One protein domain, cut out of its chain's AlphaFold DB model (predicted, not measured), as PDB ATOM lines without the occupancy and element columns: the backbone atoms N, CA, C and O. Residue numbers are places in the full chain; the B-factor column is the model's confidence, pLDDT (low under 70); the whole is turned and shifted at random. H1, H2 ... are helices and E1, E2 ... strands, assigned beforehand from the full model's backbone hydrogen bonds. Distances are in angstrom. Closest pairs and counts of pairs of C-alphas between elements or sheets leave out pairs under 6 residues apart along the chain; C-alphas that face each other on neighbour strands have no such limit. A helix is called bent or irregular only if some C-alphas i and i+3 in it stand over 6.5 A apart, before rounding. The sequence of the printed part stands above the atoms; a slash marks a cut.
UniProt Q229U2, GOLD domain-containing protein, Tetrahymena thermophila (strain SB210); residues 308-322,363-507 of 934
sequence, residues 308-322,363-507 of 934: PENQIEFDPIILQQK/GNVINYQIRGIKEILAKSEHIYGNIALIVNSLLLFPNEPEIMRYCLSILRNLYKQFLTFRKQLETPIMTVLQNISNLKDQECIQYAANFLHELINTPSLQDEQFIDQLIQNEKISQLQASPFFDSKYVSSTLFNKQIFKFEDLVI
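AT A GLANCE: This is residues 308 to 322 and 363 to 507 of the 934 residues of the protein "GOLD domain-containing protein" of Tetrahymena thermophila (strain SB210) (UniProt Q229U2). Four helices, H3 to H6, make an up-and-down bundle, each running against the one before it, with H7, H8 and H9 packed on H6. A small three-stranded sheet makes a head away from this body, joined to it by way of H2 and again by way of H9, and H1 lies beyond the sheet at the far end. The printed part has 160 residues, with nine named helices and three named strands in the order E1, H1, E2, H2 to H9, E3; the mixed sheet runs E2, E1, E3. The class is mostly helix, and the whole is compact, with a radius of gyration of the C-alphas of 17.4 A and spans of 57 by 38 by 30 A.

HOW THE PARTS SIT: Begin at E1, residues 309 to 313, the inner strand. Its antiparallel neighbour is E2, residues 365 to 370; look at N 310 and O 368, within hydrogen-bond range at 2.8 A. Its parallel neighbour is E3, residues 499 to 501, with N 500 and O 311 at 2.8 A. H1, residues 316 to 320, touches no helix and is not on the sheet. H2, residues 373 to 379, only just touches H4, residues 401 to 417, with 3 pairs of C-alphas within 8 A, the closest Ala 378 and Gln 417 at 7.5 A. H3, residues 383 to 394, makes a hairpin with H4 at a shallow tilt of 20 degrees; the closest C-alphas are Val 391 and Cys 407, 6.2 A. H4 makes another with H5, residues 419 to 437, with C-alphas 415 and 422 closest at 5.4 A. The hub is H6, residues 442 to 457. It touches H4 at a shallow tilt of 22 degrees, the same way, with C-alphas 405 and 444 closest at 5.8 A. With residues 452 to 456 alone it touches H7, residues 464 to 472; C-alphas 456 and 467 are closest at 5.8 A. Every O i to N i+4 pair is within range in H1, H2, H3, H4, H6, H7 and H9, and 11 of 15 in H5; H8, residues 477 to 480, is too short for one.

IN THESE COORDINATES: Find C-alpha 309 at (-18.736, 0.513, 32.954), where E1 begins. H4 spans 24.3 A, H6 22.1 A and H5 25.9 A; H5 is irregular, with C-alphas 420 and 423 7.8 A apart. H9 is residues 487 to 492. E3 ends at C-alpha 501, (-4.587, 2.526, 30.761).

THE WHOLE: Residues 323 to 362 are not printed, and C-alphas 322 and 363 are 19.1 A apart across this cut. Of the links printed whole, none is long. Confidence is under 70 at residues 319 to 322, 363 and 491 to 497.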
ATOM      1  N   PRO A 308     -21.062  -2.269  30.739       85.81
ATOM      2  CA  PRO A 308     -21.032  -0.914  30.201       85.81
ATOM      3  C   PRO A 308     -19.966  -0.047  30.883       85.81
ATOM      4  O   PRO A 308     -19.414   0.840  30.247       85.81
ATOM      5  N   GLU A 309     -19.648  -0.305  32.149       88.75
ATOM      6  CA  GLU A 309     -18.736   0.513  32.954       88.75
ATOM      7  C   GLU A 309     -17.278   0.058  32.812       88.75
ATOM      8  O   GLU A 309     -16.968  -1.132  32.903       88.75
ATOM      9  N   ASN A 310     -16.372   1.016  32.629       90.00
ATOM     10  CA  ASN A 310     -14.933   0.815  32.516       90.00
ATOM     11  C   ASN A 310     -14.211   1.901  33.316       90.00
ATOM     12  O   ASN A 310     -14.637   3.053  33.329       90.00
ATOM     13  N   GLN A 311     -13.110   1.555  33.974       89.69
ATOM     14  CA  GLN A 311     -12.242   2.538  34.617       89.69
ATOM     15  C   GLN A 311     -11.036   2.783  33.736       89.69
ATOM     16  O   GLN A 311     -10.410   1.830  33.286       89.69
ATOM     17  N   ILE A 312     -10.739   4.050  33.463       90.44
ATOM     18  CA  ILE A 312      -9.665   4.423  32.548       90.44
ATOM     19  C   ILE A 312      -8.689   5.339  33.263       90.44
ATOM     20  O   ILE A 312      -9.062   6.403  33.752       90.44
ATOM     21  N   GLU A 313      -7.442   4.895  33.330       90.31
ATOM     22  CA  GLU A 313      -6.306   5.654  33.830       90.31
ATOM     23  C   GLU A 313      -5.664   6.426  32.675       90.31
ATOM     24  O   GLU A 313      -5.297   5.851  31.644       90.31
ATOM     25  N   PHE A 314      -5.514   7.736  32.857       85.81
ATOM     26  CA  PHE A 314      -4.776   8.584  31.928       85.81
ATOM     27  C   PHE A 314      -3.357   8.843  32.417       85.81
ATOM     28  O   PHE A 314      -3.148   9.223  33.574       85.81
ATOM     29  N   ASP A 315      -2.390   8.759  31.502       84.38
ATOM     30  CA  ASP A 315      -1.096   9.393  31.727       84.38
ATOM     31  C   ASP A 315      -1.333  10.911  31.902       84.38
ATOM     32  O   ASP A 315      -2.000  11.527  31.056       84.38
ATOM     33  N   PRO A 316      -0.833  11.542  32.987       76.38
ATOM     34  CA  PRO A 316      -0.922  12.989  33.166       76.38
ATOM     35  C   PRO A 316      -0.498  13.780  31.919       76.38
ATOM     36  O   PRO A 316      -1.073  14.832  31.638       76.38
ATOM     37  N   ILE A 317       0.474  13.273  31.157       76.06
ATOM     38  CA  ILE A 317       0.998  13.899  29.944       76.06
ATOM     39  C   ILE A 317      -0.086  13.993  28.864       76.06
ATOM     40  O   ILE A 317      -0.216  15.050  28.251       76.06
ATOM     41  N   ILE A 318      -0.909  12.956  28.672       70.69
ATOM     42  CA  ILE A 318      -1.990  12.952  27.668       70.69
ATOM     43  C   ILE A 318      -3.021  14.046  27.971       70.69
ATOM     44  O   ILE A 318      -3.517  14.707  27.062       70.69
ATOM     45  N   LEU A 319      -3.313  14.293  29.252       67.12
ATOM     46  CA  LEU A 319      -4.233  15.357  29.670       67.12
ATOM     47  C   LEU A 319      -3.599  16.760  29.598       67.12
ATOM     48  O   LEU A 319      -4.310  17.753  29.435       67.12
ATOM     49  N   GLN A 320      -2.272  16.858  29.735       60.81
ATOM     50  CA  GLN A 320      -1.517  18.120  29.771       60.81
ATOM     51  C   GLN A 320      -1.021  18.593  28.402       60.81
ATOM     52  O   GLN A 320      -0.791  19.801  28.201       60.81
ATOM     53  N   GLN A 321      -0.834  17.668  27.461       59.47
ATOM     54  CA  GLN A 321      -0.592  17.981  26.066       59.47
ATOM     55  C   GLN A 321      -1.881  18.590  25.505       59.47
ATOM     56  O   GLN A 321      -2.733  17.913  24.944       59.47
ATOM     57  N   LYS A 322      -1.998  19.928  25.582       47.94
ATOM     58  CA  LYS A 322      -2.599  20.658  24.459       47.94
ATOM     59  C   LYS A 322      -1.858  20.105  23.257       47.94
ATOM     60  O   LYS A 322      -0.660  20.367  23.169       47.94
ATOM     61  N   GLY A 363      -4.930   9.681  41.283       56.62
ATOM     62  CA  GLY A 363      -5.414  10.954  40.719       56.62
ATOM     63  C   GLY A 363      -6.071  10.898  39.329       56.62
ATOM     64  O   GLY A 363      -6.895  11.760  39.009       56.62
ATOM     65  N   ASN A 364      -5.761   9.891  38.505       77.25
ATOM     66  CA  ASN A 364      -6.054   9.944  37.064       77.25
ATOM     67  C   ASN A 364      -7.027   8.883  36.546       77.25
ATOM     68  O   ASN A 364      -7.209   8.766  35.334       77.25
ATOM     69  N   VAL A 365      -7.671   8.131  37.438       86.00
ATOM     70  CA  VAL A 365      -8.697   7.168  37.034       86.00
ATOM     71  C   VAL A 365     -10.031   7.894  36.864       86.00
ATOM     72  O   VAL A 365     -10.480   8.641  37.739       86.00
ATOM     73  N   ILE A 366     -10.660   7.708  35.710       87.69
ATOM     74  CA  ILE A 366     -11.984   8.234  35.376       87.69
ATOM     75  C   ILE A 366     -12.888   7.050  35.037       87.69
ATOM     76  O   ILE A 366     -12.500   6.161  34.279       87.69
ATOM     77  N   ASN A 367     -14.100   7.036  35.592       90.00
ATOM     78  CA  ASN A 367     -15.116   6.075  35.184       90.00
ATOM     79  C   ASN A 367     -15.717   6.498  33.839       90.00
ATOM     80  O   ASN A 367     -16.125   7.648  33.652       90.00
ATOM     81  N   TYR A 368     -15.807   5.534  32.936       92.38
ATOM     82  CA  TYR A 368     -16.422   5.650  31.629       92.38
ATOM     83  C   TYR A 368     -17.530   4.623  31.468       92.38
ATOM     84  O   TYR A 368     -17.396   3.476  31.890       92.38
ATOM     85  N   GLN A 369     -18.585   5.007  30.767       92.81
ATOM     86  CA  GLN A 369     -19.681   4.130  30.397       92.81
ATOM     87  C   GLN A 369     -19.757   4.012  28.873       92.81
ATOM     88  O   GLN A 369     -19.722   5.012  28.162       92.81
ATOM     89  N   ILE A 370     -19.894   2.796  28.349       92.44
ATOM     90  CA  ILE A 370     -20.177   2.587  26.929       92.44
ATOM     91  C   ILE A 370     -21.592   3.100  26.643       92.44
ATOM     92  O   ILE A 370     -22.569   2.641  27.244       92.44
ATOM     93  N   ARG A 371     -21.686   4.058  25.720       90.50
ATOM     94  CA  ARG A 371     -22.920   4.758  25.358       90.50
ATOM     95  C   ARG A 371     -24.012   3.779  24.908       90.50
ATOM     96  O   ARG A 371     -23.758   2.900  24.089       90.50
ATOM     97  N   GLY A 372     -25.234   3.965  25.410       84.81
ATOM     98  CA  GLY A 372     -26.448   3.281  24.942       84.81
ATOM     99  C   GLY A 372     -26.607   1.822  25.391       84.81
ATOM    100  O   GLY A 372     -27.717   1.297  25.387       84.81
ATOM    101  N   ILE A 373     -25.525   1.143  25.791       88.38
ATOM    102  CA  ILE A 373     -25.566  -0.288  26.131       88.38
ATOM    103  C   ILE A 373     -26.440  -0.557  27.356       88.38
ATOM    104  O   ILE A 373     -27.196  -1.527  27.363       88.38
ATOM    105  N   LYS A 374     -26.356   0.294  28.385       86.62
ATOM    106  CA  LYS A 374     -27.126   0.121  29.624       86.62
ATOM    107  C   LYS A 374     -28.623   0.262  29.358       86.62
ATOM    108  O   LYS A 374     -29.405  -0.546  29.847       86.62
ATOM    109  N   GLU A 375     -29.006   1.241  28.546       85.56
ATOM    110  CA  GLU A 375     -30.389   1.497  28.152       85.56
ATOM    111  C   GLU A 375     -30.943   0.363  27.279       85.56
ATOM    112  O   GLU A 375     -32.067  -0.085  27.500       85.56
ATOM    113  N   ILE A 376     -30.154  -0.132  26.319       88.19
ATOM    114  CA  ILE A 376     -30.535  -1.260  25.457       88.19
ATOM    115  C   ILE A 376     -30.742  -2.527  26.293       88.19
ATOM    116  O   ILE A 376     -31.755  -3.209  26.135       88.19
ATOM    117  N   LEU A 377     -29.810  -2.837  27.200       87.38
ATOM    118  CA  LEU A 377     -29.927  -3.991  28.093       87.38
ATOM    119  C   LEU A 377     -31.161  -3.871  28.990       87.38
ATOM    120  O   LEU A 377     -31.947  -4.810  29.045       87.38
ATOM    121  N   ALA A 378     -31.390  -2.711  29.612       84.00
ATOM    122  CA  ALA A 378     -32.546  -2.485  30.482       84.00
ATOM    123  C   ALA A 378     -33.896  -2.666  29.762       84.00
ATOM    124  O   ALA A 378     -34.845  -3.147  30.370       84.00
ATOM    125  N   LYS A 379     -33.979  -2.325  28.467       83.69
ATOM    126  CA  LYS A 379     -35.184  -2.512  27.635       83.69
ATOM    127  C   LYS A 379     -35.364  -3.945  27.114       83.69
ATOM    128  O   LYS A 379     -36.416  -4.271  26.576       83.69
ATOM    129  N   SER A 380     -34.351  -4.802  27.232       86.50
ATOM    130  CA  SER A 380     -34.342  -6.147  26.642       86.50
ATOM    131  C   SER A 380     -34.877  -7.204  27.615       86.50
ATOM    132  O   SER A 380     -34.172  -8.149  27.954       86.50
ATOM    133  N   GLU A 381     -36.120  -7.070  28.082       77.62
ATOM    134  CA  GLU A 381     -36.678  -7.918  29.157       77.62
ATOM    135  C   GLU A 381     -36.634  -9.429  28.853       77.62
ATOM    136  O   GLU A 381     -36.391 -10.246  29.743       77.62
ATOM    137  N   HIS A 382     -36.797  -9.827  27.588       84.69
ATOM    138  CA  HIS A 382     -36.831 -11.243  27.197       84.69
ATOM    139  C   HIS A 382     -35.450 -11.903  27.088       84.69
ATOM    140  O   HIS A 382     -35.367 -13.119  26.900       84.69
ATOM    141  N   ILE A 383     -34.361 -11.145  27.261       88.69
ATOM    142  CA  ILE A 383     -32.994 -11.684  27.250       88.69
ATOM    143  C   ILE A 383     -32.808 -12.775  28.315       88.69
ATOM    144  O   ILE A 383     -32.120 -13.772  28.082       88.69
ATOM    145  N   TYR A 384     -33.462 -12.610  29.470       90.44
ATOM    146  CA  TYR A 384     -33.301 -13.493  30.617       90.44
ATOM    147  C   TYR A 384     -33.707 -14.927  30.284       90.44
ATOM    148  O   TYR A 384     -32.972 -15.852  30.611       90.44
ATOM    149  N   GLY A 385     -34.827 -15.124  29.578       91.50
ATOM    150  CA  GLY A 385     -35.309 -16.462  29.228       91.50
ATOM    151  C   GLY A 385     -34.281 -17.258  28.424       91.50
ATOM    152  O   GLY A 385     -34.008 -18.417  28.734       91.50
ATOM    153  N   ASN A 386     -33.644 -16.617  27.444       94.25
ATOM    154  CA  ASN A 386     -32.639 -17.257  26.595       94.25
ATOM    155  C   ASN A 386     -31.330 -17.525  27.328       94.25
ATOM    156  O   ASN A 386     -30.729 -18.584  27.147       94.25
ATOM    157  N   ILE A 387     -30.905 -16.611  28.197       94.88
ATOM    158  CA  ILE A 387     -29.686 -16.829  28.975       94.88
ATOM    159  C   ILE A 387     -29.912 -17.885  30.057       94.88
ATOM    160  O   ILE A 387     -29.047 -18.733  30.246       94.88
ATOM    161  N   ALA A 388     -31.074 -17.902  30.711       93.81
ATOM    162  CA  ALA A 388     -31.432 -18.924  31.689       93.81
ATOM    163  C   ALA A 388     -31.438 -20.327  31.062       93.81
ATOM    164  O   ALA A 388     -30.918 -21.261  31.668       93.81
ATOM    165  N   LEU A 389     -31.949 -20.475  29.831       94.94
ATOM    166  CA  LEU A 389     -31.861 -21.733  29.078       94.94
ATOM    167  C   LEU A 389     -30.408 -22.193  28.912       94.94
ATOM    168  O   LEU A 389     -30.096 -23.346  29.196       94.94
ATOM    169  N   ILE A 390     -29.515 -21.289  28.500       96.44
ATOM    170  CA  ILE A 390     -28.093 -21.605  28.317       96.44
ATOM    171  C   ILE A 390     -27.440 -21.941  29.662       96.44
ATOM    172  O   ILE A 390     -26.802 -22.982  29.771       96.44
ATOM    173  N   VAL A 391     -27.635 -21.116  30.694       96.81
ATOM    174  CA  VAL A 391     -27.098 -21.327  32.051       96.81
ATOM    175  C   VAL A 391     -27.519 -22.684  32.612       96.81
ATOM    176  O   VAL A 391     -26.670 -23.419  33.111       96.81
ATOM    177  N   ASN A 392     -28.794 -23.055  32.482       95.75
ATOM    178  CA  ASN A 392     -29.290 -24.354  32.937       95.75
ATOM    179  C   ASN A 392     -28.593 -25.520  32.227       95.75
ATOM    180  O   ASN A 392     -28.313 -26.537  32.856       95.75
ATOM    181  N   SER A 393     -28.254 -25.365  30.947       95.94
ATOM    182  CA  SER A 393     -27.478 -26.366  30.213       95.94
ATOM    183  C   SER A 393     -25.996 -26.377  30.594       95.94
ATOM    184  O   SER A 393     -25.411 -27.454  30.669       95.94
ATOM    185  N   LEU A 394     -25.389 -25.225  30.907       96.81
ATOM    186  CA  LEU A 394     -24.021 -25.165  31.448       96.81
ATOM    187  C   LEU A 394     -23.927 -25.878  32.807       96.81
ATOM    188  O   LEU A 394     -22.944 -26.562  33.081       96.81
ATOM    189  N   LEU A 395     -24.963 -25.756  33.644       96.38
ATOM    190  CA  LEU A 395     -25.049 -26.394  34.965       96.38
ATOM    191  C   LEU A 395     -25.071 -27.930  34.921       96.38
ATOM    192  O   LEU A 395     -24.814 -28.560  35.945       96.38
ATOM    193  N   LEU A 396     -25.309 -28.539  33.754       94.88
ATOM    194  CA  LEU A 396     -25.198 -29.990  33.564       94.88
ATOM    195  C   LEU A 396     -23.745 -30.496  33.627       94.88
ATOM    196  O   LEU A 396     -23.530 -31.702  33.731       94.88
ATOM    197  N   PHE A 397     -22.756 -29.594  33.607       95.94
ATOM    198  CA  PHE A 397     -21.324 -29.905  33.654       95.94
ATOM    199  C   PHE A 397     -20.660 -29.342  34.929       95.94
ATOM    200  O   PHE A 397     -19.752 -28.514  34.838       95.94
ATOM    201  N   PRO A 398     -21.086 -29.759  36.139       96.81
ATOM    202  CA  PRO A 398     -20.641 -29.153  37.400       96.81
ATOM    203  C   PRO A 398     -19.148 -29.357  37.693       96.81
ATOM    204  O   PRO A 398     -18.560 -28.579  38.437       96.81
ATOM    205  N   ASN A 399     -18.538 -30.387  37.100       96.69
ATOM    206  CA  ASN A 399     -17.140 -30.754  37.327       96.69
ATOM    207  C   ASN A 399     -16.163 -30.080  36.350       96.69
ATOM    208  O   ASN A 399     -14.962 -30.299  36.468       96.69
ATOM    209  N   GLU A 400     -16.656 -29.283  35.394       97.50
ATOM    210  CA  GLU A 400     -15.843 -28.643  34.355       97.50
ATOM    211  C   GLU A 400     -15.481 -27.199  34.745       97.50
ATOM    212  O   GLU A 400     -16.344 -26.312  34.674       97.50
ATOM    213  N   PRO A 401     -14.219 -26.908  35.131       96.81
ATOM    214  CA  PRO A 401     -13.852 -25.602  35.681       96.81
ATOM    215  C   PRO A 401     -14.075 -24.441  34.713       96.81
ATOM    216  O   PRO A 401     -14.588 -23.397  35.116       96.81
ATOM    217  N   GLU A 402     -13.743 -24.621  33.429       96.38
ATOM    218  CA  GLU A 402     -13.921 -23.578  32.413       96.38
ATOM    219  C   GLU A 402     -15.406 -23.220  32.233       96.38
ATOM    220  O   GLU A 402     -15.759 -22.038  32.201       96.38
ATOM    221  N   ILE A 403     -16.285 -24.228  32.183       97.62
ATOM    222  CA  ILE A 403     -17.734 -24.038  32.034       97.62
ATOM    223  C   ILE A 403     -18.314 -23.353  33.273       97.62
ATOM    224  O   ILE A 403     -19.071 -22.390  33.133       97.62
ATOM    225  N   MET A 404     -17.937 -23.784  34.482       97.94
ATOM    226  CA  MET A 404     -18.413 -23.160  35.721       97.94
ATOM    227  C   MET A 404     -17.939 -21.708  35.857       97.94
ATOM    228  O   MET A 404     -18.733 -20.839  36.220       97.94
ATOM    229  N   ARG A 405     -16.691 -21.403  35.472       96.31
ATOM    230  CA  ARG A 405     -16.166 -20.027  35.438       96.31
ATOM    231  C   ARG A 405     -16.971 -19.140  34.490       96.31
ATOM    232  O   ARG A 405     -17.310 -18.002  34.834       96.31
ATOM    233  N   TYR A 406     -17.302 -19.646  33.304       96.75
ATOM    234  CA  TYR A 406     -18.150 -18.917  32.370       96.75
ATOM    235  C   TYR A 406     -19.576 -18.737  32.885       96.75
ATOM    236  O   TYR A 406     -20.109 -17.631  32.808       96.75
ATOM    237  N   CYS A 407     -20.169 -19.788  33.451       97.69
ATOM    238  CA  CYS A 407     -21.499 -19.740  34.045       97.69
ATOM    239  C   CYS A 407     -21.569 -18.662  35.138       97.69
ATOM    240  O   CYS A 407     -22.440 -17.792  35.102       97.69
ATOM    241  N   LEU A 408     -20.579 -18.625  36.037       97.06
ATOM    242  CA  LEU A 408     -20.496 -17.607  37.082       97.06
ATOM    243  C   LEU A 408     -20.305 -16.194  36.517       97.06
ATOM    244  O   LEU A 408     -20.877 -15.239  37.034       97.06
ATOM    245  N   SER A 409     -19.531 -16.046  35.442       94.69
ATOM    246  CA  SER A 409     -19.337 -14.757  34.765       94.69
ATOM    247  C   SER A 409     -20.634 -14.228  34.145       94.69
ATOM    248  O   SER A 409     -20.937 -13.042  34.275       94.69
ATOM    249  N   ILE A 410     -21.424 -15.107  33.520       95.94
ATOM    250  CA  ILE A 410     -22.741 -14.771  32.964       95.94
ATOM    251  C   ILE A 410     -23.684 -14.342  34.089       95.94
ATOM    252  O   ILE A 410     -24.273 -13.264  34.015       95.94
ATOM    253  N   LEU A 411     -23.786 -15.147  35.150       96.00
ATOM    254  CA  LEU A 411     -24.651 -14.864  36.295       96.00
ATOM    255  C   LEU A 411     -24.262 -13.565  37.009       96.00
ATOM    256  O   LEU A 411     -25.136 -12.759  37.315       96.00
ATOM    257  N   ARG A 412     -22.961 -13.307  37.200       93.12
ATOM    258  CA  ARG A 412     -22.450 -12.042  37.753       93.12
ATOM    259  C   ARG A 412     -22.878 -10.845  36.909       93.12
ATOM    260  O   ARG A 412     -23.346  -9.852  37.464       93.12
ATOM    261  N   ASN A 413     -22.743 -10.925  35.583       91.00
ATOM    262  CA  ASN A 413     -23.150  -9.838  34.691       91.00
ATOM    263  C   ASN A 413     -24.666  -9.619  34.734       91.00
ATOM    264  O   ASN A 413     -25.106  -8.477  34.865       91.00
ATOM    265  N   LEU A 414     -25.456 -10.696  34.702       91.94
ATOM    266  CA  LEU A 414     -26.910 -10.607  34.803       91.94
ATOM    267  C   LEU A 414     -27.365  -9.985  36.125       91.94
ATOM    268  O   LEU A 414     -28.181  -9.069  36.115       91.94
ATOM    269  N   TYR A 415     -26.801 -10.430  37.248       91.81
ATOM    270  CA  TYR A 415     -27.183  -9.968  38.585       91.81
ATOM    271  C   TYR A 415     -26.915  -8.467  38.790       91.81
ATOM    272  O   TYR A 415     -27.675  -7.764  39.465       91.81
ATOM    273  N   LYS A 416     -25.849  -7.951  38.164       87.06
ATOM    274  CA  LYS A 416     -25.511  -6.521  38.164       87.06
ATOM    275  C   LYS A 416     -26.407  -5.698  37.243       87.06
ATOM    276  O   LYS A 416     -26.785  -4.590  37.607       87.06
ATOM    277  N   GLN A 417     -26.697  -6.211  36.050       86.00
ATOM    278  CA  GLN A 417     -27.360  -5.448  34.989       86.00
ATOM    279  C   GLN A 417     -28.887  -5.476  35.089       86.00
ATOM    280  O   GLN A 417     -29.531  -4.482  34.763       86.00
ATOM    281  N   PHE A 418     -29.464  -6.580  35.561       88.19
ATOM    282  CA  PHE A 418     -30.906  -6.808  35.561       88.19
ATOM    283  C   PHE A 418     -31.445  -6.934  36.983       88.19
ATOM    284  O   PHE A 418     -31.665  -8.029  37.499       88.19
ATOM    285  N   LEU A 419     -31.686  -5.781  37.611       87.56
ATOM    286  CA  LEU A 419     -32.195  -5.696  38.985       87.56
ATOM    287  C   LEU A 419     -33.510  -6.468  39.172       87.56
ATOM    288  O   LEU A 419     -33.708  -7.111  40.197       87.56
ATOM    289  N   THR A 420     -34.371  -6.449  38.154       89.25
ATOM    290  CA  THR A 420     -35.677  -7.122  38.134       89.25
ATOM    291  C   THR A 420     -35.587  -8.647  38.195       89.25
ATOM    292  O   THR A 420     -36.549  -9.281  38.624       89.25
ATOM    293  N   PHE A 421     -34.453  -9.240  37.795       90.25
ATOM    294  CA  PHE A 421     -34.263 -10.693  37.748       90.25
ATOM    295  C   PHE A 421     -33.369 -11.246  38.869       90.25
ATOM    296  O   PHE A 421     -33.052 -12.437  38.871       90.25
ATOM    297  N   ARG A 422     -32.931 -10.408  39.819       91.00
ATOM    298  CA  ARG A 422     -31.981 -10.816  40.872       91.00
ATOM    299  C   ARG A 422     -32.459 -12.028  41.651       91.00
ATOM    300  O   ARG A 422     -31.729 -13.012  41.725       91.00
ATOM    301  N   LYS A 423     -33.708 -12.005  42.114       92.94
ATOM    302  CA  LYS A 423     -34.261 -13.090  42.925       92.94
ATOM    303  C   LYS A 423     -34.281 -14.434  42.191       92.94
ATOM    304  O   LYS A 423     -34.082 -15.487  42.786       92.94
ATOM    305  N   GLN A 424     -34.509 -14.419  40.876       93.81
ATOM    306  CA  GLN A 424     -34.480 -15.626  40.048       93.81
ATOM    307  C   GLN A 424     -33.047 -16.136  39.797       93.81
ATOM    308  O   GLN A 424     -32.863 -17.321  39.524       93.81
ATOM    309  N   LEU A 425     -32.035 -15.268  39.905       94.44
ATOM    310  CA  LEU A 425     -30.618 -15.594  39.706       94.44
ATOM    311  C   LEU A 425     -29.931 -16.146  40.961       94.44
ATOM    312  O   LEU A 425     -28.926 -16.845  40.835       94.44
ATOM    313  N   GLU A 426     -30.464 -15.876  42.152       95.19
ATOM    314  CA  GLU A 426     -29.898 -16.296  43.443       95.19
ATOM    315  C   GLU A 426     -29.649 -17.806  43.533       95.19
ATOM    316  O   GLU A 426     -28.559 -18.243  43.901       95.19
ATOM    317  N   THR A 427     -30.631 -18.621  43.134       96.12
ATOM    318  CA  THR A 427     -30.504 -20.088  43.175       96.12
ATOM    319  C   THR A 427     -29.426 -20.602  42.204       96.12
ATOM    320  O   THR A 427     -28.535 -21.325  42.658       96.12
ATOM    321  N   PRO A 428     -29.417 -20.217  40.908       97.12
ATOM    322  CA  PRO A 428     -28.307 -20.531  40.010       97.12
ATOM    323  C   PRO A 428     -26.937 -20.075  40.528       97.12
ATOM    324  O   PRO A 428     -25.985 -20.849  40.459       97.12
ATOM    325  N   ILE A 429     -26.827 -18.858  41.077       97.69
ATOM    326  CA  ILE A 429     -25.574 -18.338  41.652       97.69
ATOM    327  C   ILE A 429     -25.097 -19.250  42.781       97.69
ATOM    328  O   ILE A 429     -23.956 -19.710  42.758       97.69
ATOM    329  N   MET A 430     -25.986 -19.566  43.724       97.56
ATOM    330  CA  MET A 430     -25.713 -20.474  44.833       97.56
ATOM    331  C   MET A 430     -25.227 -21.841  44.328       97.56
ATOM    332  O   MET A 430     -24.213 -22.347  44.800       97.56
ATOM    333  N   THR A 431     -25.900 -22.424  43.329       97.94
ATOM    334  CA  THR A 431     -25.500 -23.714  42.737       97.94
ATOM    335  C   THR A 431     -24.108 -23.654  42.102       97.94
ATOM    336  O   THR A 431     -23.290 -24.536  42.353       97.94
ATOM    337  N   VAL A 432     -23.799 -22.616  41.317       98.00
ATOM    338  CA  VAL A 432     -22.475 -22.484  40.685       98.00
ATOM    339  C   VAL A 432     -21.376 -22.301  41.731       98.00
ATOM    340  O   VAL A 432     -20.335 -22.944  41.625       98.00
ATOM    341  N   LEU A 433     -21.602 -21.481  42.759       98.25
ATOM    342  CA  LEU A 433     -20.638 -21.294  43.847       98.25
ATOM    343  C   LEU A 433     -20.369 -22.607  44.596       98.25
ATOM    344  O   LEU A 433     -19.212 -22.930  44.854       98.25
ATOM    345  N   GLN A 434     -21.407 -23.400  44.880       98.00
ATOM    346  CA  GLN A 434     -21.256 -24.729  45.484       98.00
ATOM    347  C   GLN A 434     -20.465 -25.687  44.589       98.00
ATOM    348  O   GLN A 434     -19.607 -26.416  45.081       98.00
ATOM    349  N   ASN A 435     -20.732 -25.690  43.280       97.75
ATOM    350  CA  ASN A 435     -19.992 -26.525  42.336       97.75
ATOM    351  C   ASN A 435     -18.511 -26.129  42.308       97.75
ATOM    352  O   ASN A 435     -17.657 -26.996  42.475       97.75
ATOM    353  N   ILE A 436     -18.208 -24.830  42.188       97.94
ATOM    354  CA  ILE A 436     -16.830 -24.315  42.150       97.94
ATOM    355  C   ILE A 436     -16.083 -24.583  43.459       97.94
ATOM    356  O   ILE A 436     -14.912 -24.945  43.413       97.94
ATOM    357  N   SER A 437     -16.755 -24.459  44.606       97.12
ATOM    358  CA  SER A 437     -16.198 -24.781  45.928       97.12
ATOM    359  C   SER A 437     -15.628 -26.207  45.994       97.12
ATOM    360  O   SER A 437     -14.622 -26.438  46.648       97.12
ATOM    361  N   ASN A 438     -16.215 -27.157  45.252       96.12
ATOM    362  CA  ASN A 438     -15.749 -28.546  45.196       96.12
ATOM    363  C   ASN A 438     -14.663 -28.808  44.133       96.12
ATOM    364  O   ASN A 438     -14.120 -29.917  44.068       96.12
ATOM    365  N   LEU A 439     -14.353 -27.834  43.272       96.25
ATOM    366  CA  LEU A 439     -13.309 -27.967  42.258       96.25
ATOM    367  C   LEU A 439     -11.920 -27.783  42.878       96.25
ATOM    368  O   LEU A 439     -11.756 -27.221  43.952       96.25
ATOM    369  N   LYS A 440     -10.885 -28.248  42.172       95.81
ATOM    370  CA  LYS A 440      -9.476 -28.047  42.568       95.81
ATOM    371  C   LYS A 440      -8.801 -26.879  41.842       95.81
ATOM    372  O   LYS A 440      -7.640 -26.581  42.112       95.81
ATOM    373  N   ASP A 441      -9.507 -26.254  40.904       96.75
ATOM    374  CA  ASP A 441      -8.976 -25.193  40.054       96.75
ATOM    375  C   ASP A 441      -8.881 -23.863  40.816       96.75
ATOM    376  O   ASP A 441      -9.895 -23.267  41.183       96.75
ATOM    377  N   GLN A 442      -7.653 -23.405  41.069       94.44
ATOM    378  CA  GLN A 442      -7.393 -22.215  41.884       94.44
ATOM    379  C   GLN A 442      -7.916 -20.928  41.236       94.44
ATOM    380  O   GLN A 442      -8.421 -20.068  41.951       94.44
ATOM    381  N   GLU A 443      -7.847 -20.797  39.905       92.88
ATOM    382  CA  GLU A 443      -8.363 -19.613  39.206       92.88
ATOM    383  C   GLU A 443      -9.885 -19.497  39.357       92.88
ATOM    384  O   GLU A 443     -10.417 -18.412  39.604       92.88
ATOM    385  N   CYS A 444     -10.598 -20.617  39.235       94.19
ATOM    386  CA  CYS A 444     -12.045 -20.667  39.399       94.19
ATOM    387  C   CYS A 444     -12.454 -20.376  40.851       94.19
ATOM    388  O   CYS A 444     -13.340 -19.551  41.079       94.19
ATOM    389  N   ILE A 445     -11.758 -20.970  41.830       95.88
ATOM    390  CA  ILE A 445     -11.959 -20.697  43.265       95.88
ATOM    391  C   ILE A 445     -11.721 -19.219  43.576       95.88
ATOM    392  O   ILE A 445     -12.543 -18.599  44.248       95.88
ATOM    393  N   GLN A 446     -10.631 -18.638  43.072       93.75
ATOM    394  CA  GLN A 446     -10.322 -17.218  43.233       93.75
ATOM    395  C   GLN A 446     -11.443 -16.344  42.663       93.75
ATOM    396  O   GLN A 446     -11.937 -15.445  43.344       93.75
ATOM    397  N   TYR A 447     -11.887 -16.624  41.434       91.38
ATOM    398  CA  TYR A 447     -12.968 -15.879  40.792       91.38
ATOM    399  C   TYR A 447     -14.285 -15.977  41.585       91.38
ATOM    400  O   TYR A 447     -14.977 -14.971  41.761       91.38
ATOM    401  N   ALA A 448     -14.612 -17.164  42.104       96.12
ATOM    402  CA  ALA A 448     -15.813 -17.405  42.897       96.12
ATOM    403  C   ALA A 448     -15.772 -16.759  44.286       96.12
ATOM    404  O   ALA A 448     -16.747 -16.117  44.674       96.12
ATOM    405  N   ALA A 449     -14.653 -16.862  45.003       95.44
ATOM    406  CA  ALA A 449     -14.462 -16.216  46.299       95.44
ATOM    407  C   ALA A 449     -14.561 -14.685  46.185       95.44
ATOM    408  O   ALA A 449     -15.259 -14.052  46.977       95.44
ATOM    409  N   ASN A 450     -13.965 -14.096  45.144       91.31
ATOM    410  CA  ASN A 450     -14.059 -12.657  44.887       91.31
ATOM    411  C   ASN A 450     -15.504 -12.209  44.637       91.31
ATOM    412  O   ASN A 450     -15.948 -11.196  45.177       91.31
ATOM    413  N   PHE A 451     -16.253 -12.955  43.819       93.38
ATOM    414  CA  PHE A 451     -17.650 -12.616  43.554       93.38
ATOM    415  C   PHE A 451     -18.546 -12.840  44.781       93.38
ATOM    416  O   PHE A 451     -19.427 -12.026  45.038       93.38
ATOM    417  N   LEU A 452     -18.290 -13.875  45.586       95.56
ATOM    418  CA  LEU A 452     -18.973 -14.086  46.863       95.56
ATOM    419  C   LEU A 452     -18.736 -12.914  47.827       95.56
ATOM    420  O   LEU A 452     -19.684 -12.415  48.430       95.56
ATOM    421  N   HIS A 453     -17.492 -12.435  47.935       93.00
ATOM    422  CA  HIS A 453     -17.172 -11.258  48.743       93.00
ATOM    423  C   HIS A 453     -17.905 -10.017  48.223       93.00
ATOM    424  O   HIS A 453     -18.422  -9.230  49.014       93.00
ATOM    425  N   GLU A 454     -17.971  -9.837  46.902       90.62
ATOM    426  CA  GLU A 454     -18.725  -8.748  46.284       90.62
ATOM    427  C   GLU A 454     -20.221  -8.805  46.641       90.62
ATOM    428  O   GLU A 454     -20.786  -7.776  47.008       90.62
ATOM    429  N   LEU A 455     -20.851  -9.984  46.576       92.25
ATOM    430  CA  LEU A 455     -22.270 -10.166  46.905       92.25
ATOM    431  C   LEU A 455     -22.585  -9.805  48.363       92.25
ATOM    432  O   LEU A 455     -23.588  -9.145  48.615       92.25
ATOM    433  N   ILE A 456     -21.722 -10.199  49.302       92.88
ATOM    434  CA  ILE A 456     -21.928  -9.963  50.740       92.88
ATOM    435  C   ILE A 456     -21.681  -8.490  51.105       92.88
ATOM    436  O   ILE A 456     -22.431  -7.899  51.880       92.88
ATOM    437  N   ASN A 457     -20.639  -7.876  50.535       88.25
ATOM    438  CA  ASN A 457     -20.134  -6.586  51.015       88.25
ATOM    439  C   ASN A 457     -20.578  -5.368  50.190       88.25
ATOM    440  O   ASN A 457     -20.235  -4.247  50.556       88.25
ATOM    441  N   THR A 458     -21.305  -5.540  49.080       85.50
ATOM    442  CA  THR A 458     -21.725  -4.410  48.230       85.50
ATOM    443  C   THR A 458     -23.150  -3.965  48.568       85.50
ATOM    444  O   THR A 458     -24.083  -4.679  48.196       85.50
ATOM    445  N   PRO A 459     -23.370  -2.766  49.150       79.69
ATOM    446  CA  PRO A 459     -24.695  -2.315  49.601       79.69
ATOM    447  C   PRO A 459     -25.778  -2.359  48.520       79.69
ATOM    448  O   PRO A 459     -26.900  -2.790  48.756       79.69
ATOM    449  N   SER A 460     -25.433  -1.998  47.281       78.62
ATOM    450  CA  SER A 460     -26.376  -2.001  46.154       78.62
ATOM    451  C   SER A 460     -26.824  -3.399  45.702       78.62
ATOM    452  O   SER A 460     -27.665  -3.509  44.804       78.62
ATOM    453  N   LEU A 461     -26.218  -4.461  46.238       76.56
ATOM    454  CA  LEU A 461     -26.503  -5.863  45.925       76.56
ATOM    455  C   LEU A 461     -27.223  -6.601  47.068       76.56
ATOM    456  O   LEU A 461     -27.525  -7.780  46.891       76.56
ATOM    457  N   GLN A 462     -27.487  -5.931  48.198       71.75
ATOM    458  CA  GLN A 462     -27.943  -6.569  49.433       71.75
ATOM    459  C   GLN A 462     -29.431  -6.941  49.380       71.75
ATOM    460  O   GLN A 462     -30.304  -6.085  49.492       71.75
ATOM    461  N   ASP A 463     -29.699  -8.237  49.225       88.06
ATOM    462  CA  ASP A 463     -30.875  -8.894  49.796       88.06
ATOM    463  C   ASP A 463     -30.382  -9.641  51.043       88.06
ATOM    464  O   ASP A 463     -29.584 -10.577  50.935       88.06
ATOM    465  N   GLU A 464     -30.798  -9.185  52.226       90.94
ATOM    466  CA  GLU A 464     -30.349  -9.733  53.511       90.94
ATOM    467  C   GLU A 464     -30.617 -11.241  53.608       90.94
ATOM    468  O   GLU A 464     -29.755 -11.988  54.067       90.94
ATOM    469  N   GLN A 465     -31.751 -11.719  53.080       94.44
ATOM    470  CA  GLN A 465     -32.096 -13.142  53.129       94.44
ATOM    471  C   GLN A 465     -31.147 -13.982  52.278       94.44
ATOM    472  O   GLN A 465     -30.756 -15.082  52.675       94.44
ATOM    473  N   PHE A 466     -30.771 -13.485  51.100       95.06
ATOM    474  CA  PHE A 466     -29.827 -14.182  50.235       95.06
ATOM    475  C   PHE A 466     -28.406 -14.155  50.808       95.06
ATOM    476  O   PHE A 466     -27.692 -15.157  50.736       95.06
ATOM    477  N   ILE A 467     -28.000 -13.044  51.428       94.12
ATOM    478  CA  ILE A 467     -26.707 -12.932  52.113       94.12
ATOM    479  C   ILE A 467     -26.624 -13.922  53.274       94.12
ATOM    480  O   ILE A 467     -25.642 -14.658  53.365       94.12
ATOM    481  N   ASP A 468     -27.660 -14.011  54.106       94.44
ATOM    482  CA  ASP A 468     -27.716 -14.984  55.198       94.44
ATOM    483  C   ASP A 468     -27.602 -16.418  54.673       94.44
ATOM    484  O   ASP A 468     -26.835 -17.222  55.210       94.44
ATOM    485  N   GLN A 469     -28.288 -16.730  53.566       95.88
ATOM    486  CA  GLN A 469     -28.153 -18.026  52.899       95.88
ATOM    487  C   GLN A 469     -26.726 -18.280  52.405       95.88
ATOM    488  O   GLN A 469     -26.245 -19.403  52.529       95.88
ATOM    489  N   LEU A 470     -26.037 -17.280  51.849       95.50
ATOM    490  CA  LEU A 470     -24.646 -17.410  51.400       95.50
ATOM    491  C   LEU A 470     -23.682 -17.617  52.574       95.50
ATOM    492  O   LEU A 470     -22.748 -18.409  52.456       95.50
ATOM    493  N   ILE A 471     -23.907 -16.927  53.695       94.62
ATOM    494  CA  ILE A 471     -23.068 -17.014  54.896       94.62
ATOM    495  C   ILE A 471     -23.227 -18.377  55.575       94.62
ATOM    496  O   ILE A 471     -22.229 -18.998  55.932       94.62
ATOM    497  N   GLN A 472     -24.460 -18.864  55.716       95.94
ATOM    498  CA  GLN A 472     -24.772 -20.091  56.456       95.94
ATOM    499  C   GLN A 472     -24.532 -21.383  55.653       95.94
ATOM    500  O   GLN A 472     -24.625 -22.480  56.206       95.94
ATOM    501  N   ASN A 473     -24.240 -21.300  54.352       96.75
ATOM    502  CA  ASN A 473     -24.118 -22.484  53.506       96.75
ATOM    503  C   ASN A 473     -22.760 -23.193  53.655       96.75
ATOM    504  O   ASN A 473     -21.761 -22.778  53.065       96.75
ATOM    505  N   GLU A 474     -22.757 -24.343  54.336       96.19
ATOM    506  CA  GLU A 474     -21.560 -25.172  54.555       96.19
ATOM    507  C   GLU A 474     -20.828 -25.570  53.261       96.19
ATOM    508  O   GLU A 474     -19.602 -25.687  53.237       96.19
ATOM    509  N   LYS A 475     -21.551 -25.745  52.145       96.50
ATOM    510  CA  LYS A 475     -20.943 -26.128  50.858       96.50
ATOM    511  C   LYS A 475     -20.129 -24.995  50.227       96.50
ATOM    512  O   LYS A 475     -19.312 -25.262  49.350       96.50
ATOM    513  N   ILE A 476     -20.340 -23.748  50.650       96.31
ATOM    514  CA  ILE A 476     -19.623 -22.557  50.166       96.31
ATOM    515  C   ILE A 476     -18.535 -22.117  51.158       96.31
ATOM    516  O   ILE A 476     -17.655 -21.341  50.792       96.31
ATOM    517  N   SER A 477     -18.506 -22.659  52.381       94.62
ATOM    518  CA  SER A 477     -17.547 -22.258  53.420       94.62
ATOM    519  C   SER A 477     -16.077 -22.378  52.998       94.62
ATOM    520  O   SER A 477     -15.250 -21.605  53.473       94.62
ATOM    521  N   GLN A 478     -15.730 -23.272  52.062       95.25
ATOM    522  CA  GLN A 478     -14.364 -23.339  51.514       95.25
ATOM    523  C   GLN A 478     -13.983 -22.079  50.719       95.25
ATOM    524  O   GLN A 478     -12.835 -21.642  50.787       95.25
ATOM    525  N   LEU A 479     -14.933 -21.457  50.011       96.44
ATOM    526  CA  LEU A 479     -14.711 -20.184  49.318       96.44
ATOM    527  C   LEU A 479     -14.528 -19.032  50.310       96.44
ATOM    528  O   LEU A 479     -13.706 -18.161  50.060       96.44
ATOM    529  N   GLN A 480     -15.244 -19.041  51.438       95.19
ATOM    530  CA  GLN A 480     -15.094 -18.034  52.500       95.19
ATOM    531  C   GLN A 480     -13.775 -18.187  53.266       95.19
ATOM    532  O   GLN A 480     -13.152 -17.199  53.642       95.19
ATOM    533  N   ALA A 481     -13.336 -19.429  53.486       95.00
ATOM    534  CA  ALA A 481     -12.055 -19.744  54.116       95.00
ATOM    535  C   ALA A 481     -10.853 -19.531  53.175       95.00
ATOM    536  O   ALA A 481      -9.703 -19.594  53.610       95.00
ATOM    537  N   SER A 482     -11.108 -19.305  51.885       94.81
ATOM    538  CA  SER A 482     -10.076 -19.056  50.886       94.81
ATOM    539  C   SER A 482      -9.358 -17.728  51.152       94.81
ATOM    540  O   SER A 482     -10.016 -16.731  51.456       94.81
ATOM    541  N   PRO A 483      -8.028 -17.640  50.942       92.19
ATOM    542  CA  PRO A 483      -7.297 -16.372  51.042       92.19
ATOM    543  C   PRO A 483      -7.805 -15.305  50.058       92.19
ATOM    544  O   PRO A 483      -7.545 -14.118  50.240       92.19
ATOM    545  N   PHE A 484      -8.536 -15.716  49.019       90.62
ATOM    546  CA  PHE A 484      -9.104 -14.818  48.018       90.62
ATOM    547  C   PHE A 484     -10.369 -14.085  48.501       90.62
ATOM    548  O   PHE A 484     -10.760 -13.096  47.896       90.62
ATOM    549  N   PHE A 485     -10.987 -14.518  49.604       89.75
ATOM    550  CA  PHE A 485     -12.150 -13.851  50.204       89.75
ATOM    551  C   PHE A 485     -11.766 -12.678  51.136       89.75
ATOM    552  O   PHE A 485     -12.634 -12.043  51.725       89.75
ATOM    553  N   ASP A 486     -10.479 -12.346  51.289       85.38
ATOM    554  CA  ASP A 486     -10.047 -11.221  52.131       85.38
ATOM    555  C   ASP A 486     -10.329  -9.867  51.456       85.38
ATOM    556  O   ASP A 486      -9.910  -9.615  50.326       85.38
ATOM    557  N   SER A 487     -10.946  -8.940  52.192       77.00
ATOM    558  CA  SER A 487     -11.090  -7.524  51.833       77.00
ATOM    559  C   SER A 487      -9.814  -6.890  51.259       77.00
ATOM    560  O   SER A 487      -9.887  -6.158  50.271       77.00
ATOM    561  N   LYS A 488      -8.627  -7.191  51.808       79.94
ATOM    562  CA  LYS A 488      -7.342  -6.677  51.301       79.94
ATOM    563  C   LYS A 488      -7.005  -7.264  49.938       79.94
ATOM    564  O   LYS A 488      -6.479  -6.562  49.073       79.94
ATOM    565  N   TYR A 489      -7.327  -8.538  49.735       76.50
ATOM    566  CA  TYR A 489      -7.151  -9.216  48.460       76.50
ATOM    567  C   TYR A 489      -8.130  -8.681  47.413       76.50
ATOM    568  O   TYR A 489      -7.723  -8.343  46.308       76.50
ATOM    569  N   VAL A 490      -9.401  -8.499  47.765       71.25
ATOM    570  CA  VAL A 490     -10.420  -7.942  46.862       71.25
ATOM    571  C   VAL A 490     -10.144  -6.474  46.525       71.25
ATOM    572  O   VAL A 490     -10.382  -6.046  45.402       71.25
ATOM    573  N   SER A 491      -9.591  -5.704  47.466       68.81
ATOM    574  CA  SER A 491      -9.191  -4.307  47.232       68.81
ATOM    575  C   SER A 491      -7.947  -4.186  46.348       68.81
ATOM    576  O   SER A 491      -7.806  -3.210  45.616       68.81
ATOM    577  N   SER A 492      -7.028  -5.155  46.430       64.94
ATOM    578  CA  SER A 492      -5.779  -5.165  45.651       64.94
ATOM    579  C   SER A 492      -5.916  -5.866  44.301       64.94
ATOM    580  O   SER A 492      -5.208  -5.527  43.353       64.94
ATOM    581  N   THR A 493      -6.835  -6.822  44.176       56.81
ATOM    582  CA  THR A 493      -7.169  -7.428  42.894       56.81
ATOM    583  C   THR A 493      -8.132  -6.524  42.137       56.81
ATOM    584  O   THR A 493      -9.161  -6.095  42.645       56.81
ATOM    585  N   LEU A 494      -7.809  -6.256  40.872       52.34
ATOM    586  CA  LEU A 494      -8.557  -5.430  39.907       52.34
ATOM    587  C   LEU A 494      -9.996  -5.926  39.613       52.34
ATOM    588  O   LEU A 494     -10.616  -5.528  38.626       52.34
ATOM    589  N   PHE A 495     -10.543  -6.816  40.440       51.56
ATOM    590  CA  PHE A 495     -11.841  -7.454  40.273       51.56
ATOM    591  C   PHE A 495     -13.022  -6.490  40.367       51.56
ATOM    592  O   PHE A 495     -14.090  -6.807  39.829       51.56
ATOM    593  N   ASN A 496     -12.836  -5.332  41.009       55.03
ATOM    594  CA  ASN A 496     -13.911  -4.367  41.235       55.03
ATOM    595  C   ASN A 496     -14.075  -3.306  40.147       55.03
ATOM    596  O   ASN A 496     -15.095  -2.628  40.151       55.03
ATOM    597  N   LYS A 497     -13.153  -3.222  39.185       66.81
ATOM    598  CA  LYS A 497     -13.276  -2.550  37.880       66.81
ATOM    599  C   LYS A 497     -11.887  -2.651  37.261       66.81
ATOM    600  O   LYS A 497     -10.929  -2.132  37.822       66.81
ATOM    601  N   GLN A 498     -11.754  -3.364  36.145       74.44
ATOM    602  CA  GLN A 498     -10.477  -3.414  35.440       74.44
ATOM    603  C   GLN A 498     -10.111  -1.977  35.053       74.44
ATOM    604  O   GLN A 498     -10.831  -1.344  34.279       74.44
ATOM    605  N   ILE A 499      -9.041  -1.454  35.654       84.06
ATOM    606  CA  ILE A 499      -8.498  -0.145  35.310       84.06
ATOM    607  C   ILE A 499      -7.666  -0.346  34.049       84.06
ATOM    608  O   ILE A 499      -6.642  -1.028  34.061       84.06
ATOM    609  N   PHE A 500      -8.141   0.206  32.944       88.56
ATOM    610  CA  PHE A 500      -7.430   0.213  31.680       88.56
ATOM    611  C   PHE A 500      -6.592   1.477  31.597       88.56
ATOM    612  O   PHE A 500      -7.112   2.576  31.768       88.56
ATOM    613  N   LYS A 501      -5.313   1.355  31.255       90.00
ATOM    614  CA  LYS A 501      -4.587   2.526  30.761       90.00
ATOM    615  C   LYS A 501      -5.209   2.946  29.437       90.00
ATOM    616  O   LYS A 501      -5.546   2.083  28.629       90.00
ATOM    617  N   PHE A 502      -5.355   4.247  29.207       88.62
ATOM    618  CA  PHE A 502      -5.959   4.780  27.982       88.62
ATOM    619  C   PHE A 502      -5.337   4.181  26.702       88.62
ATOM    620  O   PHE A 502      -6.056   3.727  25.815       88.62
ATOM    621  N   GLU A 503      -4.006   4.098  26.649       86.19
ATOM    622  CA  GLU A 503      -3.238   3.530  25.529       86.19
ATOM    623  C   GLU A 503      -3.426   2.013  25.379       86.19
ATOM    624  O   GLU A 503      -3.395   1.475  24.274       86.19
ATOM    625  N   ASP A 504      -3.669   1.313  26.488       87.69
ATOM    626  CA  ASP A 504      -3.858  -0.137  26.538       87.69
ATOM    627  C   ASP A 504      -5.340  -0.536  26.534       87.69
ATOM    628  O   ASP A 504      -5.652  -1.720  26.646       87.69
ATOM    629  N   LEU A 505      -6.271   0.402  26.333       87.69
ATOM    630  CA  LEU A 505      -7.707   0.129  26.339       87.69
ATOM    631  C   LEU A 505      -8.085  -0.870  25.238       87.69
ATOM    632  O   LEU A 505      -8.135  -0.512  24.063       87.69
ATOM    633  N   VAL A 506      -8.353  -2.129  25.587       87.38
ATOM    634  CA  VAL A 506      -8.881  -3.133  24.652       87.38
ATOM    635  C   VAL A 506     -10.259  -3.568  25.111       87.38
ATOM    636  O   VAL A 506     -10.423  -4.173  26.170       87.38
ATOM    637  N   ILE A 507     -11.264  -3.285  24.286       83.00
ATOM    638  CA  ILE A 507     -12.643  -3.668  24.568       83.00
ATOM    639  C   ILE A 507     -13.006  -4.828  23.647       83.00
ATOM    640  O   ILE A 507     -13.236  -4.661  22.449       83.00
TER     641      ILE A 507